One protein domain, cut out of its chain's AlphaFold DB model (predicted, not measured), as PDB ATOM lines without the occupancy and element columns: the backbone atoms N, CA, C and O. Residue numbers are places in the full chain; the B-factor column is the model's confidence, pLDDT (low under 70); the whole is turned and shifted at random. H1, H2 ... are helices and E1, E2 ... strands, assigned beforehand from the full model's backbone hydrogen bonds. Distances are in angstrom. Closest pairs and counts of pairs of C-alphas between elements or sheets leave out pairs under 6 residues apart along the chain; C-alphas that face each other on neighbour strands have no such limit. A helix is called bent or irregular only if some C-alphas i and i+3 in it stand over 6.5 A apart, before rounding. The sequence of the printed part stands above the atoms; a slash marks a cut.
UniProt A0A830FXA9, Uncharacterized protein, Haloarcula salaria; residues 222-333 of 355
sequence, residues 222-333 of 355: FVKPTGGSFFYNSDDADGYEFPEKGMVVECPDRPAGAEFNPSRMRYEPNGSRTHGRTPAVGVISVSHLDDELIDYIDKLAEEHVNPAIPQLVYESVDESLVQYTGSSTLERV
ATOM      1  N   PHE A 222     195.127  71.431 203.076       91.50
ATOM      2  CA  PHE A 222     194.066  72.366 203.422       91.50
ATOM      3  C   PHE A 222     194.508  73.303 204.539       91.50
ATOM      4  O   PHE A 222     195.174  72.896 205.495       91.50
ATOM      5  N   VAL A 223     194.128  74.571 204.412       92.12
ATOM      6  CA  VAL A 223     194.538  75.640 205.319       92.12
ATOM      7  C   VAL A 223     193.398  76.606 205.609       92.12
ATOM      8  O   VAL A 223     192.451  76.745 204.835       92.12
ATOM      9  N   LYS A 224     193.524  77.320 206.721       91.88
ATOM     10  CA  LYS A 224     192.734  78.515 207.025       91.88
ATOM     11  C   LYS A 224     193.663  79.643 207.491       91.88
ATOM     12  O   LYS A 224     194.699  79.355 208.100       91.88
ATOM     13  N   PRO A 225     193.320  80.912 207.235       89.25
ATOM     14  CA  PRO A 225     194.068  82.043 207.759       89.25
ATOM     15  C   PRO A 225     193.998  82.087 209.292       89.25
ATOM     16  O   PRO A 225     192.968  81.808 209.910       89.25
ATOM     17  N   THR A 226     195.098  82.489 209.917       85.12
ATOM     18  CA  THR A 226     195.118  82.916 211.322       85.12
ATOM     19  C   THR A 226     194.516  84.319 211.441       85.12
ATOM     20  O   THR A 226     194.535  85.099 210.486       85.12
ATOM     21  N   GLY A 227     194.009  84.690 212.621       63.44
ATOM     22  CA  GLY A 227     193.350  85.986 212.875       63.44
ATOM     23  C   GLY A 227     194.214  87.252 212.694       63.44
ATOM     24  O   GLY A 227     193.788  88.330 213.097       63.44
ATOM     25  N   GLY A 228     195.415  87.135 212.116       59.56
ATOM     26  CA  GLY A 228     196.316  88.230 211.746       59.56
ATOM     27  C   GLY A 228     196.955  88.047 210.365       59.56
ATOM     28  O   GLY A 228     198.061  88.530 210.147       59.56
ATOM     29  N   SER A 229     196.306  87.313 209.461       57.22
ATOM     30  CA  SER A 229     196.836  87.057 208.119       57.22
ATOM     31  C   SER A 229     196.932  88.355 207.316       57.22
ATOM     32  O   SER A 229     195.946  89.074 207.165       57.22
ATOM     33  N   PHE A 230     198.131  88.672 206.830       62.41
ATOM     34  CA  PHE A 230     198.397  89.822 205.969       62.41
ATOM     35  C   PHE A 230     198.752  89.302 204.572       62.41
ATOM     36  O   PHE A 230     199.630  88.452 204.446       62.41
ATOM     37  N   PHE A 231     198.071  89.804 203.541       64.38
ATOM     38  CA  PHE A 231     198.095  89.228 202.192       64.38
ATOM     39  C   PHE A 231     198.942  90.037 201.211       64.38
ATOM     40  O   PHE A 231     199.095  91.251 201.364       64.38
ATOM     41  N   TYR A 232     199.464  89.343 200.197       59.97
ATOM     42  CA  TYR A 232     200.364  89.885 199.182       59.97
ATOM     43  C   TYR A 232     199.768  89.789 197.781       59.97
ATOM     44  O   TYR A 232     200.133  88.924 196.993       59.97
ATOM     45  N   ASN A 233     198.798  90.665 197.530       49.50
ATOM     46  CA  ASN A 233     198.355  91.194 196.236       49.50
ATOM     47  C   ASN A 233     197.125  92.066 196.538       49.50
ATOM     48  O   ASN A 233     196.258  91.630 197.286       49.50
ATOM     49  N   SER A 234     196.970  93.293 196.061       42.19
ATOM     50  CA  SER A 234     197.731  94.125 195.130       42.19
ATOM     51  C   SER A 234     197.637  95.581 195.626       42.19
ATOM     52  O   SER A 234     196.986  95.870 196.632       42.19
ATOM     53  N   ASP A 235     198.223  96.527 194.895       43.81
ATOM     54  CA  ASP A 235     197.852  97.947 194.989       43.81
ATOM     55  C   ASP A 235     196.336  98.201 194.756       43.81
ATOM     56  O   ASP A 235     195.869  99.328 194.933       43.81
ATOM     57  N   ASP A 236     195.542  97.162 194.457       43.84
ATOM     58  CA  ASP A 236     194.091  97.141 194.616       43.84
ATOM     59  C   ASP A 236     193.726  96.675 196.032       43.84
ATOM     60  O   ASP A 236     193.293  95.550 196.283       43.84
ATOM     61  N   ALA A 237     193.779  97.611 196.975       42.44
ATOM     62  CA  ALA A 237     193.062  97.518 198.248       42.44
ATOM     63  C   ALA A 237     191.518  97.531 198.075       42.44
ATOM     64  O   ALA A 237     190.789  97.876 199.006       42.44
ATOM     65  N   ASP A 238     191.016  97.146 196.900       41.47
ATOM     66  CA  ASP A 238     189.609  97.068 196.536       41.47
ATOM     67  C   ASP A 238     189.153  95.595 196.548       41.47
ATOM     68  O   ASP A 238     188.861  94.980 195.527       41.47
ATOM     69  N   GLY A 239     189.040  95.033 197.755       48.94
ATOM     70  CA  GLY A 239     188.016  94.020 198.040       48.94
ATOM     71  C   GLY A 239     188.336  92.541 197.804       48.94
ATOM     72  O   GLY A 239     187.404  91.742 197.871       48.94
ATOM     73  N   TYR A 240     189.590  92.139 197.581       52.78
ATOM     74  CA  TYR A 240     189.928  90.710 197.587       52.78
ATOM     75  C   TYR A 240     190.060  90.177 199.020       52.78
ATOM     76  O   TYR A 240     191.014  90.466 199.741       52.78
ATOM     77  N   GLU A 241     189.056  89.410 199.442       65.81
ATOM     78  CA  GLU A 241     189.034  88.696 200.717       65.81
ATOM     79  C   GLU A 241     189.795  87.373 200.556       65.81
ATOM     80  O   GLU A 241     189.548  86.605 199.620       65.81
ATOM     81  N   PHE A 242     190.764  87.118 201.435       75.88
ATOM     82  CA  PHE A 242     191.472  85.843 201.437       75.88
ATOM     83  C   PHE A 242     190.531  84.720 201.854       75.88
ATOM     84  O   PHE A 242     189.722  84.926 202.765       75.88
ATOM     85  N   PRO A 243     190.617  83.531 201.234       79.75
ATOM     86  CA  PRO A 243     189.680  82.461 201.526       79.75
ATOM     87  C   PRO A 243     189.693  82.085 203.012       79.75
ATOM     88  O   PRO A 243     190.739  81.764 203.575       79.75
ATOM     89  N   GLU A 244     188.512  82.044 203.639       83.69
ATOM     90  CA  GLU A 244     188.352  81.537 205.014       83.69
ATOM     91  C   GLU A 244     188.814  80.074 205.148       83.69
ATOM     92  O   GLU A 244     189.255  79.642 206.215       83.69
ATOM     93  N   LYS A 245     188.710  79.309 204.056       87.44
ATOM     94  CA  LYS A 245     189.226  77.947 203.898       87.44
ATOM     95  C   LYS A 245     189.813  77.808 202.498       87.44
ATOM     96  O   LYS A 245     189.118  78.033 201.508       87.44
ATOM     97  N   GLY A 246     191.075  77.417 202.417       91.75
ATOM     98  CA  GLY A 246     191.789  77.263 201.160       91.75
ATOM     99  C   GLY A 246     192.547  75.948 201.068       91.75
ATOM    100  O   GLY A 246     192.656  75.189 202.033       91.75
ATOM    101  N   MET A 247     193.086  75.700 199.886       94.00
ATOM    102  CA  MET A 247     194.042  74.639 199.618       94.00
ATOM    103  C   MET A 247     195.353  75.281 199.174       94.00
ATOM    104  O   MET A 247     195.356  76.203 198.359       94.00
ATOM    105  N   VAL A 248     196.466  74.799 199.712       93.88
ATOM    106  CA  VAL A 248     197.798  75.162 199.241       93.88
ATOM    107  C   VAL A 248     197.963  74.630 197.821       93.88
ATOM    108  O   VAL A 248     197.850  73.428 197.592       93.88
ATOM    109  N   VAL A 249     198.227  75.524 196.876       93.19
ATOM    110  CA  VAL A 249     198.495  75.187 195.472       93.19
ATOM    111  C   VAL A 249     199.984  75.007 195.261       93.19
ATOM    112  O   VAL A 249     200.412  73.985 194.739       93.19
ATOM    113  N   GLU A 250     200.782  75.970 195.714       91.62
ATOM    114  CA  GLU A 250     202.229  75.916 195.590       91.62
ATOM    115  C   GLU A 250     202.943  76.493 196.812       91.62
ATOM    116  O   GLU A 250     202.434  77.356 197.530       91.62
ATOM    117  N   CYS A 251     204.154  75.997 197.031       89.50
ATOM    118  CA  CYS A 251     205.053  76.407 198.100       89.50
ATOM    119  C   CYS A 251     206.338  76.965 197.466       89.50
ATOM    120  O   CYS A 251     207.351  76.267 197.463       89.50
ATOM    121  N   PRO A 252     206.308  78.164 196.856       87.38
ATOM    122  CA  PRO A 252     207.492  78.739 196.238       87.38
ATOM    123  C   PRO A 252     208.535  79.104 197.296       87.38
ATOM    124  O   PRO A 252     208.215  79.666 198.345       87.38
ATOM    125  N   ASP A 253     209.804  78.860 196.993       79.06
ATOM    126  CA  ASP A 253     210.925  79.292 197.830       79.06
ATOM    127  C   ASP A 253     211.346  80.715 197.439       79.06
ATOM    128  O   ASP A 253     212.457  80.979 196.983       79.06
ATOM    129  N   ARG A 254     210.400  81.644 197.621       85.19
ATOM    130  CA  ARG A 254     210.636  83.091 197.636       85.19
ATOM    131  C   ARG A 254     210.176  83.694 198.968       85.19
ATOM    132  O   ARG A 254     209.195  83.193 199.535       85.19
ATOM    133  N   PRO A 255     210.811  84.777 199.451       84.00
ATOM    134  CA  PRO A 255     210.322  85.487 200.627       84.00
ATOM    135  C   PRO A 255     208.912  86.050 200.386       84.00
ATOM    136  O   PRO A 255     208.620  86.618 199.331       84.00
ATOM    137  N   ALA A 256     208.024  85.916 201.370       83.00
ATOM    138  CA  ALA A 256     206.664  86.435 201.290       83.00
ATOM    139  C   ALA A 256     206.647  87.972 201.261       83.00
ATOM    140  O   ALA A 256     207.155  88.644 202.169       83.00
ATOM    141  N   GLY A 257     206.025  88.523 200.216       76.94
ATOM    142  CA  GLY A 257     205.982  89.964 199.968       76.94
ATOM    143  C   GLY A 257     207.256  90.525 199.337       76.94
ATOM    144  O   GLY A 257     207.515  91.718 199.465       76.94
ATOM    145  N   ALA A 258     208.072  89.690 198.690       82.50
ATOM    146  CA  ALA A 258     209.234  90.136 197.936       82.50
ATOM    147  C   ALA A 258     209.188  89.650 196.484       82.50
ATOM    148  O   ALA A 258     208.712  88.554 196.189       82.50
ATOM    149  N   GLU A 259     209.739  90.461 195.590       85.19
ATOM    150  CA  GLU A 259     209.920  90.138 194.178       85.19
ATOM    151  C   GLU A 259     211.399  90.087 193.839       85.19
ATOM    152  O   GLU A 259     212.205  90.860 194.361       85.19
ATOM    153  N   PHE A 260     211.774  89.156 192.969       88.00
ATOM    154  CA  PHE A 260     213.148  89.084 192.506       88.00
ATOM    155  C   PHE A 260     213.409  90.215 191.509       88.00
ATOM    156  O   PHE A 260     212.677  90.368 190.537       88.00
ATOM    157  N   ASN A 261     214.460  91.004 191.740       85.31
ATOM    158  CA  ASN A 261     214.918  92.034 190.817       85.31
ATOM    159  C   ASN A 261     216.091  91.485 189.983       85.31
ATOM    160  O   ASN A 261     217.213  91.443 190.501       85.31
ATOM    161  N   PRO A 262     215.895  91.135 188.694       87.00
ATOM    162  CA  PRO A 262     216.946  90.528 187.876       87.00
ATOM    163  C   PRO A 262     218.153  91.446 187.676       87.00
ATOM    164  O   PRO A 262     219.291  90.993 187.684       87.00
ATOM    165  N   SER A 263     217.928  92.762 187.584       85.81
ATOM    166  CA  SER A 263     219.008  93.743 187.391       85.81
ATOM    167  C   SER A 263     219.926  93.890 188.607       85.81
ATOM    168  O   SER A 263     221.060  94.345 188.480       85.81
ATOM    169  N   ARG A 264     219.424  93.538 189.795       77.44
ATOM    170  CA  ARG A 264     220.157  93.610 191.066       77.44
ATOM    171  C   ARG A 264     220.464  92.236 191.652       77.44
ATOM    172  O   ARG A 264     221.094  92.180 192.706       77.44
ATOM    173  N   MET A 265     220.007  91.173 190.990       80.69
ATOM    174  CA  MET A 265     220.221  89.776 191.359       80.69
ATOM    175  C   MET A 265     219.867  89.476 192.825       80.69
ATOM    176  O   MET A 265     220.613  88.806 193.540       80.69
ATOM    177  N   ARG A 266     218.740  90.023 193.301       81.88
ATOM    178  CA  ARG A 266     218.262  89.853 194.685       81.88
ATOM    179  C   ARG A 266     216.764  90.103 194.810       81.88
ATOM    180  O   ARG A 266     216.193  90.831 194.001       81.88
ATOM    181  N   TYR A 267     216.164  89.581 195.875       82.38
ATOM    182  CA  TYR A 267     214.800  89.932 196.257       82.38
ATOM    183  C   TYR A 267     214.708  91.354 196.815       82.38
ATOM    184  O   TYR A 267     215.559  91.794 197.592       82.38
ATOM    185  N   GLU A 268     213.656  92.067 196.428       80.00
ATOM    186  CA  GLU A 268     213.305  93.390 196.932       80.00
ATOM    187  C   GLU A 268     211.863  93.375 197.468       80.00
ATOM    188  O   GLU A 268     211.014  92.676 196.915       80.00
ATOM    189  N   PRO A 269     211.568  94.114 198.555       77.25
ATOM    190  CA  PRO A 269     210.208  94.264 199.059       77.25
ATOM    191  C   PRO A 269     209.234  94.697 197.962       77.25
ATOM    192  O   PRO A 269     209.466  95.712 197.304       77.25
ATOM    193  N   ASN A 270     208.125  93.974 197.820       71.81
ATOM    194  CA  ASN A 270     206.981  94.432 197.047       71.81
ATOM    195  C   ASN A 270     205.976  95.089 198.012       71.81
ATOM    196  O   ASN A 270     205.345  94.430 198.841       71.81
ATOM    197  N   GLY A 271     205.874  96.418 197.953       66.50
ATOM    198  CA  GLY A 271     204.982  97.205 198.803       66.50
ATOM    199  C   GLY A 271     205.531  97.522 200.201       66.50
ATOM    200  O   GLY A 271     206.736  97.607 200.436       66.50
ATOM    201  N   SER A 272     204.621  97.791 201.144       52.56
ATOM    202  CA  SER A 272     204.953  98.400 202.447       52.56
ATOM    203  C   SER A 272     205.295  97.414 203.571       52.56
ATOM    204  O   SER A 272     205.680  97.848 204.659       52.56
ATOM    205  N   ARG A 273     205.140  96.103 203.355       58.06
ATOM    206  CA  ARG A 273     205.362  95.080 204.389       58.06
ATOM    207  C   ARG A 273     206.028  93.855 203.787       58.06
ATOM    208  O   ARG A 273     205.501  93.294 202.845       58.06
ATOM    209  N   THR A 274     207.096  93.360 204.389       59.00
ATOM    210  CA  THR A 274     207.653  92.029 204.101       59.00
ATOM    211  C   THR A 274     207.516  91.174 205.354       59.00
ATOM    212  O   THR A 274     207.659  91.694 206.461       59.00
ATOM    213  N   HIS A 275     207.255  89.869 205.224       58.81
ATOM    214  CA  HIS A 275     207.335  88.953 206.381       58.81
ATOM    215  C   HIS A 275     208.779  88.474 206.609       58.81
ATOM    216  O   HIS A 275     209.010  87.347 207.055       58.81
ATOM    217  N   GLY A 276     209.753  89.331 206.285       62.84
ATOM    218  CA  GLY A 276     211.166  88.982 206.275       62.84
ATOM    219  C   GLY A 276     211.405  87.762 205.392       62.84
ATOM    220  O   GLY A 276     211.040  87.757 204.218       62.84
ATOM    221  N   ARG A 277     211.984  86.725 205.992       66.44
ATOM    222  CA  ARG A 277     212.369  85.483 205.326       66.44
ATOM    223  C   ARG A 277     211.236  84.445 205.205       66.44
ATOM    224  O   ARG A 277     211.352  83.498 204.445       66.44
ATOM    225  N   THR A 278     210.079  84.660 205.844       78.88
ATOM    226  CA  THR A 278     208.948  83.707 205.794       78.88
ATOM    227  C   THR A 278     208.640  83.276 204.353       78.88
ATOM    228  O   THR A 278     208.352  84.145 203.524       78.88
ATOM    229  N   PRO A 279     208.654  81.972 204.037       84.56
ATOM    230  CA  PRO A 279     208.467  81.515 202.674       84.56
ATOM    231  C   PRO A 279     207.014  81.734 202.240       84.56
ATOM    232  O   PRO A 279     206.067  81.560 203.020       84.56
ATOM    233  N   ALA A 280     206.842  82.153 200.990       88.94
ATOM    234  CA  ALA A 280     205.530  82.379 200.406       88.94
ATOM    235  C   ALA A 280     204.778  81.057 200.181       88.94
ATOM    236  O   ALA A 280     205.363  80.034 199.837       88.94
ATOM    237  N   VAL A 281     203.458  81.095 200.344       91.69
ATOM    238  CA  VAL A 281     202.530  79.990 200.078       91.69
ATOM    239  C   VAL A 281     201.415  80.518 199.186       91.69
ATOM    240  O   VAL A 281     200.773  81.505 199.545       91.69
ATOM    241  N   GLY A 282     201.200  79.868 198.044       92.75
ATOM    242  CA  GLY A 282     200.066  80.115 197.159       92.75
ATOM    243  C   GLY A 282     198.857  79.303 197.614       92.75
ATOM    244  O   GLY A 282     198.953  78.086 197.781       92.75
ATOM    245  N   VAL A 283     197.724  79.964 197.832       93.56
ATOM    246  CA  VAL A 283     196.484  79.369 198.339       93.56
ATOM    247  C   VAL A 283     195.333  79.713 197.406       93.56
ATOM    248  O   VAL A 283     195.164  80.868 197.026       93.56
ATOM    249  N   ILE A 284     194.512  78.718 197.079       93.00
ATOM    250  CA  ILE A 284     193.264  78.902 196.335       93.00
ATOM    251  C   ILE A 284     192.062  78.612 197.231       93.00
ATOM    252  O   ILE A 284     192.114  77.733 198.095       93.00
ATOM    253  N   SER A 285     190.960  79.335 197.024       91.69
ATOM    254  CA  SER A 285     189.684  78.974 197.648       91.69
ATOM    255  C   SER A 285     189.212  77.618 197.129       91.69
ATOM    256  O   SER A 285     189.133  77.405 195.920       91.69
ATOM    257  N   VAL A 286     188.800  76.728 198.033       89.31
ATOM    258  CA  VAL A 286     188.256  75.408 197.657       89.31
ATOM    259  C   VAL A 286     186.991  75.545 196.803       89.31
ATOM    260  O   VAL A 286     186.701  74.677 195.994       89.31
ATOM    261  N   SER A 287     186.267  76.667 196.901       89.12
ATOM    262  CA  SER A 287     185.099  76.949 196.055       89.12
ATOM    263  C   SER A 287     185.421  77.143 194.568       89.12
ATOM    264  O   SER A 287     184.497  77.215 193.762       89.12
ATOM    265  N   HIS A 288     186.698  77.312 194.211       91.19
ATOM    266  CA  HIS A 288     187.158  77.422 192.825       91.19
ATOM    267  C   HIS A 288     187.633  76.088 192.242       91.19
ATOM    268  O   HIS A 288     187.976  76.043 191.066       91.19
ATOM    269  N   LEU A 289     187.651  75.023 193.044       89.12
ATOM    270  CA  LEU A 289     188.030  73.684 192.616       89.12
ATOM    271  C   LEU A 289     186.760  72.849 192.448       89.12
ATOM    272  O   LEU A 289     185.893  72.858 193.322       89.12
ATOM    273  N   ASP A 290     186.638  72.141 191.330       91.19
ATOM    274  CA  ASP A 290     185.567  71.162 191.161       91.19
ATOM    275  C   ASP A 290     185.892  69.832 191.870       91.19
ATOM    276  O   ASP A 290     187.037  69.550 192.233       91.19
ATOM    277  N   ASP A 291     184.860  69.014 192.099       88.81
ATOM    278  CA  ASP A 291     184.987  67.750 192.837       88.81
ATOM    279  C   ASP A 291     185.902  66.732 192.126       88.81
ATOM    280  O   ASP A 291     186.527  65.906 192.792       88.81
ATOM    281  N   GLU A 292     185.986  66.774 190.790       91.38
ATOM    282  CA  GLU A 292     186.829  65.866 190.002       91.38
ATOM    283  C   GLU A 292     188.310  66.220 190.176       91.38
ATOM    284  O   GLU A 292     189.134  65.339 190.434       91.38
ATOM    285  N   LEU A 293     188.631  67.514 190.130       90.44
ATOM    286  CA  LEU A 293     189.955  68.053 190.395       90.44
ATOM    287  C   LEU A 293     190.394  67.763 191.834       90.44
ATOM    288  O   LEU A 293     191.511  67.292 192.041       90.44
ATOM    289  N   ILE A 294     189.521  67.971 192.827       90.00
ATOM    290  CA  ILE A 294     189.818  67.648 194.234       90.00
ATOM    291  C   ILE A 294     190.108  66.152 194.401       90.00
ATOM    292  O   ILE A 294     191.100  65.789 195.031       90.00
ATOM    293  N   ASP A 295     189.290  65.271 193.817       88.44
ATOM    294  CA  ASP A 295     189.508  63.821 193.895       88.44
ATOM    295  C   ASP A 295     190.817  63.390 193.211       88.44
ATOM    296  O   ASP A 295     191.496  62.466 193.668       88.44
ATOM    297  N   TYR A 296     191.211  64.066 192.128       89.06
ATOM    298  CA  TYR A 296     192.490  63.808 191.473       89.06
ATOM    299  C   TYR A 296     193.684  64.313 192.299       89.06
ATOM    300  O   TYR A 296     194.685  63.605 192.420       89.06
ATOM    301  N   ILE A 297     193.565  65.483 192.932       89.62
ATOM    302  CA  ILE A 297     194.560  66.014 193.874       89.62
ATOM    303  C   ILE A 297     194.738  65.070 195.067       89.62
ATOM    304  O   ILE A 297     195.875  64.752 195.414       89.62
ATOM    305  N   ASP A 298     193.641  64.572 195.649       86.12
ATOM    306  CA  ASP A 298     193.671  63.616 196.761       86.12
ATOM    307  C   ASP A 298     194.472  62.355 196.374       86.12
ATOM    308  O   ASP A 298     195.363  61.930 197.112       86.12
ATOM    309  N   LYS A 299     194.251  61.811 195.167       85.75
ATOM    310  CA  LYS A 299     195.019  60.662 194.642       85.75
ATOM    311  C   LYS A 299     196.509  60.968 194.486       85.75
ATOM    312  O   LYS A 299     197.342  60.121 194.800       85.75
ATOM    313  N   LEU A 300     196.871  62.154 193.994       84.06
ATOM    314  CA  LEU A 300     198.280  62.556 193.881       84.06
ATOM    315  C   LEU A 300     198.932  62.726 195.259       84.06
ATOM    316  O   LEU A 300     200.095  62.357 195.437       84.06
ATOM    317  N   ALA A 301     198.196  63.251 196.239       82.38
ATOM    318  CA  ALA A 301     198.670  63.393 197.609       82.38
ATOM    319  C   ALA A 301     198.902  62.027 198.281       82.38
ATOM    320  O   ALA A 301     199.943  61.839 198.918       82.38
ATOM    321  N   GLU A 302     197.991  61.063 198.081       80.56
ATOM    322  CA  GLU A 302     198.125  59.667 198.537       80.56
ATOM    323  C   GLU A 302     199.362  58.973 197.947       80.56
ATOM    324  O   GLU A 302     200.042  58.213 198.634       80.56
ATOM    325  N   GLU A 303     199.702  59.278 196.693       78.81
ATOM    326  CA  GLU A 303     200.882  58.741 196.000       78.81
ATOM    327  C   GLU A 303     202.171  59.545 196.292       78.81
ATOM    328  O   GLU A 303     203.221  59.294 195.694       78.81
ATOM    329  N   HIS A 304     202.115  60.507 197.224       78.31
ATOM    330  CA  HIS A 304     203.216  61.394 197.620       78.31
ATOM    331  C   HIS A 304     203.781  62.267 196.483       78.31
ATOM    332  O   HIS A 304     204.952  62.647 196.494       78.31
ATOM    333  N   VAL A 305     202.936  62.655 195.529       82.56
ATOM    334  CA  VAL A 305     203.293  63.472 194.354       82.56
ATOM    335  C   VAL A 305     202.952  64.951 194.564       82.56
ATOM    336  O   VAL A 305     202.810  65.711 193.610       82.56
ATOM    337  N   ASN A 306     202.841  65.383 195.825       82.88
ATOM    338  CA  ASN A 306     202.456  66.750 196.182       82.88
ATOM    339  C   ASN A 306     203.208  67.838 195.394       82.88
ATOM    340  O   ASN A 306     202.555  68.757 194.917       82.88
ATOM    341  N   PRO A 307     204.537  67.750 195.179       82.69
ATOM    342  CA  PRO A 307     205.254  68.784 194.440       82.69
ATOM    343  C   PRO A 307     204.699  69.067 193.036       82.69
ATOM    344  O   PRO A 307     204.843  70.194 192.582       82.69
ATOM    345  N   ALA A 308     204.037  68.102 192.384       82.31
ATOM    346  CA  ALA A 308     203.478  68.245 191.037       82.31
ATOM    347  C   ALA A 308     201.975  68.595 190.994       82.31
ATOM    348  O   ALA A 308     201.432  68.800 189.913       82.31
ATOM    349  N   ILE A 309     201.306  68.733 192.146       89.69
ATOM    350  CA  ILE A 309     199.924  69.248 192.225       89.69
ATOM    351  C   ILE A 309     199.744  70.615 191.537       89.69
ATOM    352  O   ILE A 309     198.718  70.777 190.878       89.69
ATOM    353  N   PRO A 310     200.674  71.592 191.633       92.06
ATOM    354  CA  PRO A 310     200.460  72.869 190.969       92.06
ATOM    355  C   PRO A 310     200.305  72.726 189.447       92.06
ATOM    356  O   PRO A 310     199.459  73.417 188.894       92.06
ATOM    357  N   GLN A 311     201.009  71.793 188.791       90.19
ATOM    358  CA  GLN A 311     200.884  71.553 187.342       90.19
ATOM    359  C   GLN A 311     199.427  71.275 186.950       90.19
ATOM    360  O   GLN A 311     198.875  71.913 186.065       90.19
ATOM    361  N   LEU A 312     198.765  70.394 187.701       89.50
ATOM    362  CA  LEU A 312     197.357  70.062 187.501       89.50
ATOM    363  C   LEU A 312     196.424  71.244 187.806       89.50
ATOM    364  O   LEU A 312     195.445  71.480 187.096       89.50
ATOM    365  N   VAL A 313     196.684  71.955 188.907       91.56
ATOM    366  CA  VAL A 313     195.825  73.066 189.328       91.56
ATOM    367  C   VAL A 313     195.861  74.169 188.276       91.56
ATOM    368  O   VAL A 313     194.799  74.585 187.825       91.56
ATOM    369  N   TYR A 314     197.046  74.584 187.826       91.88
ATOM    370  CA  TYR A 314     197.215  75.645 186.830       91.88
ATOM    371  C   TYR A 314     196.715  75.270 185.425       91.88
ATOM    372  O   TYR A 314     196.346  76.156 184.659       91.88
ATOM    373  N   GLU A 315     196.589  73.980 185.097       89.25
ATOM    374  CA  GLU A 315     195.868  73.534 183.892       89.25
ATOM    375  C   GLU A 315     194.351  73.779 183.973       89.25
ATOM    376  O   GLU A 315     193.683  73.918 182.945       89.25
ATOM    377  N   SER A 316     193.797  73.811 185.189       89.81
ATOM    378  CA  SER A 316     192.350  73.799 185.432       89.81
ATOM    379  C   SER A 316     191.797  75.131 185.945       89.81
ATOM    380  O   SER A 316     190.601  75.393 185.803       89.81
ATOM    381  N   VAL A 317     192.637  75.978 186.550       90.88
ATOM    382  CA  VAL A 317     192.220  77.237 187.184       90.88
ATOM    383  C   VAL A 317     193.076  78.416 186.735       90.88
ATOM    384  O   VAL A 317     194.260  78.281 186.446       90.88
ATOM    385  N   ASP A 318     192.465  79.600 186.717       90.50
ATOM    386  CA  ASP A 318     193.160  80.852 186.418       90.50
ATOM    387  C   ASP A 318     194.139  81.212 187.548       90.50
ATOM    388  O   ASP A 318     193.775  81.184 188.728       90.50
ATOM    389  N   GLU A 319     195.373  81.580 187.193       89.19
ATOM    390  CA  GLU A 319     196.423  81.924 188.156       89.19
ATOM    391  C   GLU A 319     196.020  83.059 189.106       89.19
ATOM    392  O   GLU A 319     196.399  83.036 190.277       89.19
ATOM    393  N   SER A 320     195.208  84.014 188.647       88.88
ATOM    394  CA  SER A 320     194.745  85.141 189.468       88.88
ATOM    395  C   SER A 320     193.889  84.718 190.668       88.88
ATOM    396  O   SER A 320     193.688  85.506 191.594       88.88
ATOM    397  N   LEU A 321     193.398  83.473 190.686       90.19
ATOM    398  CA  LEU A 321     192.667  82.898 191.814       90.19
ATOM    399  C   LEU A 321     193.592  82.406 192.936       90.19
ATOM    400  O   LEU A 321     193.116  82.146 194.044       90.19
ATOM    401  N   VAL A 322     194.896  82.271 192.669       91.06
ATOM    402  CA  VAL A 322     195.892  81.848 193.654       91.06
ATOM    403  C   VAL A 322     196.448  83.072 194.375       91.06
ATOM    404  O   VAL A 322     197.089  83.944 193.793       91.06
ATOM    405  N   GLN A 323     196.224  83.121 195.682       89.19
ATOM    406  CA  GLN A 323     196.652  84.218 196.538       89.19
ATOM    407  C   GLN A 323     197.875  83.829 197.358       89.19
ATOM    408  O   GLN A 323     197.933  82.738 197.921       89.19
ATOM    409  N   TYR A 324     198.837  84.744 197.477       87.81
ATOM    410  CA  TYR A 324     200.075  84.489 198.203       87.81
ATOM    411  C   TYR A 324     200.069  85.114 199.593       87.81
ATOM    412  O   TYR A 324     199.684  86.269 199.797       87.81
ATOM    413  N   THR A 325     200.558  84.345 200.559       87.25
ATOM    414  CA  THR A 325     200.773  84.793 201.937       87.25
ATOM    415  C   THR A 325     202.015  84.129 202.535       87.25
ATOM    416  O   THR A 325     202.584  83.216 201.939       87.25
ATOM    417  N   GLY A 326     202.466  84.575 203.707       87.19
ATOM    418  CA  GLY A 326     203.534  83.898 204.448       87.19
ATOM    419  C   GLY A 326     203.030  82.619 205.121       87.19
ATOM    420  O   GLY A 326     201.946  82.623 205.707       87.19
ATOM    421  N   SER A 327     203.814  81.537 205.096       87.62
ATOM    422  CA  SER A 327     203.417  80.240 205.674       87.62
ATOM    423  C   SER A 327     202.963  80.326 207.137       87.62
ATOM    424  O   SER A 327     201.984  79.691 207.528       87.62
ATOM    425  N   SER A 328     203.601  81.189 207.933       85.62
ATOM    426  CA  SER A 328     203.289  81.405 209.351       85.62
ATOM    427  C   SER A 328     201.921  82.046 209.608       85.62
ATOM    428  O   SER A 328     201.502  82.146 210.757       85.62
ATOM    429  N   THR A 329     201.237  82.524 208.567       88.50
ATOM    430  CA  THR A 329     199.889  83.107 208.667       88.50
ATOM    431  C   THR A 329     198.784  82.071 208.486       88.50
ATOM    432  O   THR A 329     197.619  82.392 208.701       88.50
ATOM    433  N   LEU A 330     199.129  80.834 208.125       90.69
ATOM    434  CA  LEU A 330     198.184  79.767 207.813       90.69
ATOM    435  C   LEU A 330     198.192  78.705 208.908       90.69
ATOM    436  O   LEU A 330     199.254  78.294 209.355       90.69
ATOM    437  N   GLU A 331     197.027  78.202 209.302       92.12
ATOM    438  CA  GLU A 331     196.893  76.953 210.059       92.12
ATOM    439  C   GLU A 331     196.543  75.826 209.094       92.12
ATOM    440  O   GLU A 331     195.593  75.959 208.317       92.12
ATOM    441  N   ARG A 332     197.281  74.713 209.153       90.62
ATOM    442  CA  ARG A 332     196.909  73.497 208.426       90.62
ATOM    443  C   ARG A 332     195.704  72.853 209.113       90.62
ATOM    444  O   ARG A 332     195.587  72.878 210.337       90.62
ATOM    445  N   VAL A 333     194.790  72.307 208.316       89.31
ATOM    446  CA  VAL A 333     193.608  71.587 208.801       89.31
ATOM    447  C   VAL A 333     193.597  70.169 208.234       89.31
ATOM    448  O   VAL A 333     193.891  69.967 207.058       89.31
TER     449      VAL A 333
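AT A GLANCE: This is residues 222 to 333 of the 355 residues of an uncharacterized protein of Haloarcula salaria (UniProt A0A830FXA9). A strongly twisted sheet of five short strands, curled like part of a barrel, stands between two small attachments at opposite ends of the long axis: a helical hairpin, H1 and H2, of which H2 grazes the sheet, and a two-strand hairpin, E3 and E4, at the far end. A long link, residues 226 to 245, loops out between E1 and E2, and its residues 231 to 232 pair with E6. The printed part has 112 residues with two named helices and seven named strands, in the order E1 E2 E3 E4 E5 H1 H2 E6 E7. Both sheets, E6 E5 E2 E1 E7 and E3 E4, are antiparallel; the class is mixed, with 53 residues, under half, in named elements. The whole is compact, with a radius of gyration of the C-alphas of 14.5 A and spans of 41 by 30 by 23 A.

HOW THE PARTS SIT: In the large sheet, E5, residues 280 to 285, is antiparallel to E6, residues 323 to 326, an edge strand; N 281 and O 325 are 2.8 A apart, within hydrogen-bond range. E5 is also antiparallel to E2, residues 246 to 250, with N 284 and O 247 at 2.9 A. E2 forms a hairpin with E1, residues 222 to 225, with N 223 and O 246 at 2.9 A. E1 is antiparallel to the other edge strand, E7, residues 330 to 332, with N 224 and O 331 at 2.9 A. The pairing of E1 is staggered: residues 222 to 223 pair with E2 and 223 to 225 with E7. H2, residues 306 to 316, is on this sheet but only grazes it, with residues 306 to 314; the closest C-alphas of E2 and H2 are those of Val 249 and Pro 310, 5.4 A apart. H1, residues 291 to 302, is not on the sheet. H1 and H2 form a helical hairpin and touch at a shallow tilt of 17 degrees, opposite ways; their closest C-alphas, those of Leu 300 and Asn 306, are 6.4 A apart. Every O i to N i+4 pair is within hydrogen-bond range in H1, and 4 of 7 in H2. The hairpin of E3, residues 258 to 261, and E4, residues 266 to 269, has N 259 and O 268 at 2.9 A; E3 is apart from E2 and E5.

IN THESE COORDINATES: E1 begins at C-alpha 222, (194.066, 72.366, 203.422). E5, H1 and H2 each measure 16.4 A from first to last C-alpha, E2 11.9 A. H2 is irregular: C-alphas 307 and 310 are 7.2 A apart. E7 ends at C-alpha 332, (196.909, 73.497, 208.426).

THE WHOLE: The C-alphas farthest apart, those of Arg 264 and Asp 291, are 43.7 A apart. The printed part has no cut; the link E1 to E2 is long. Confidence is under 70 at residues 227 to 241 and 271 to 277; the mean pLDDT of the printed part is 80.8.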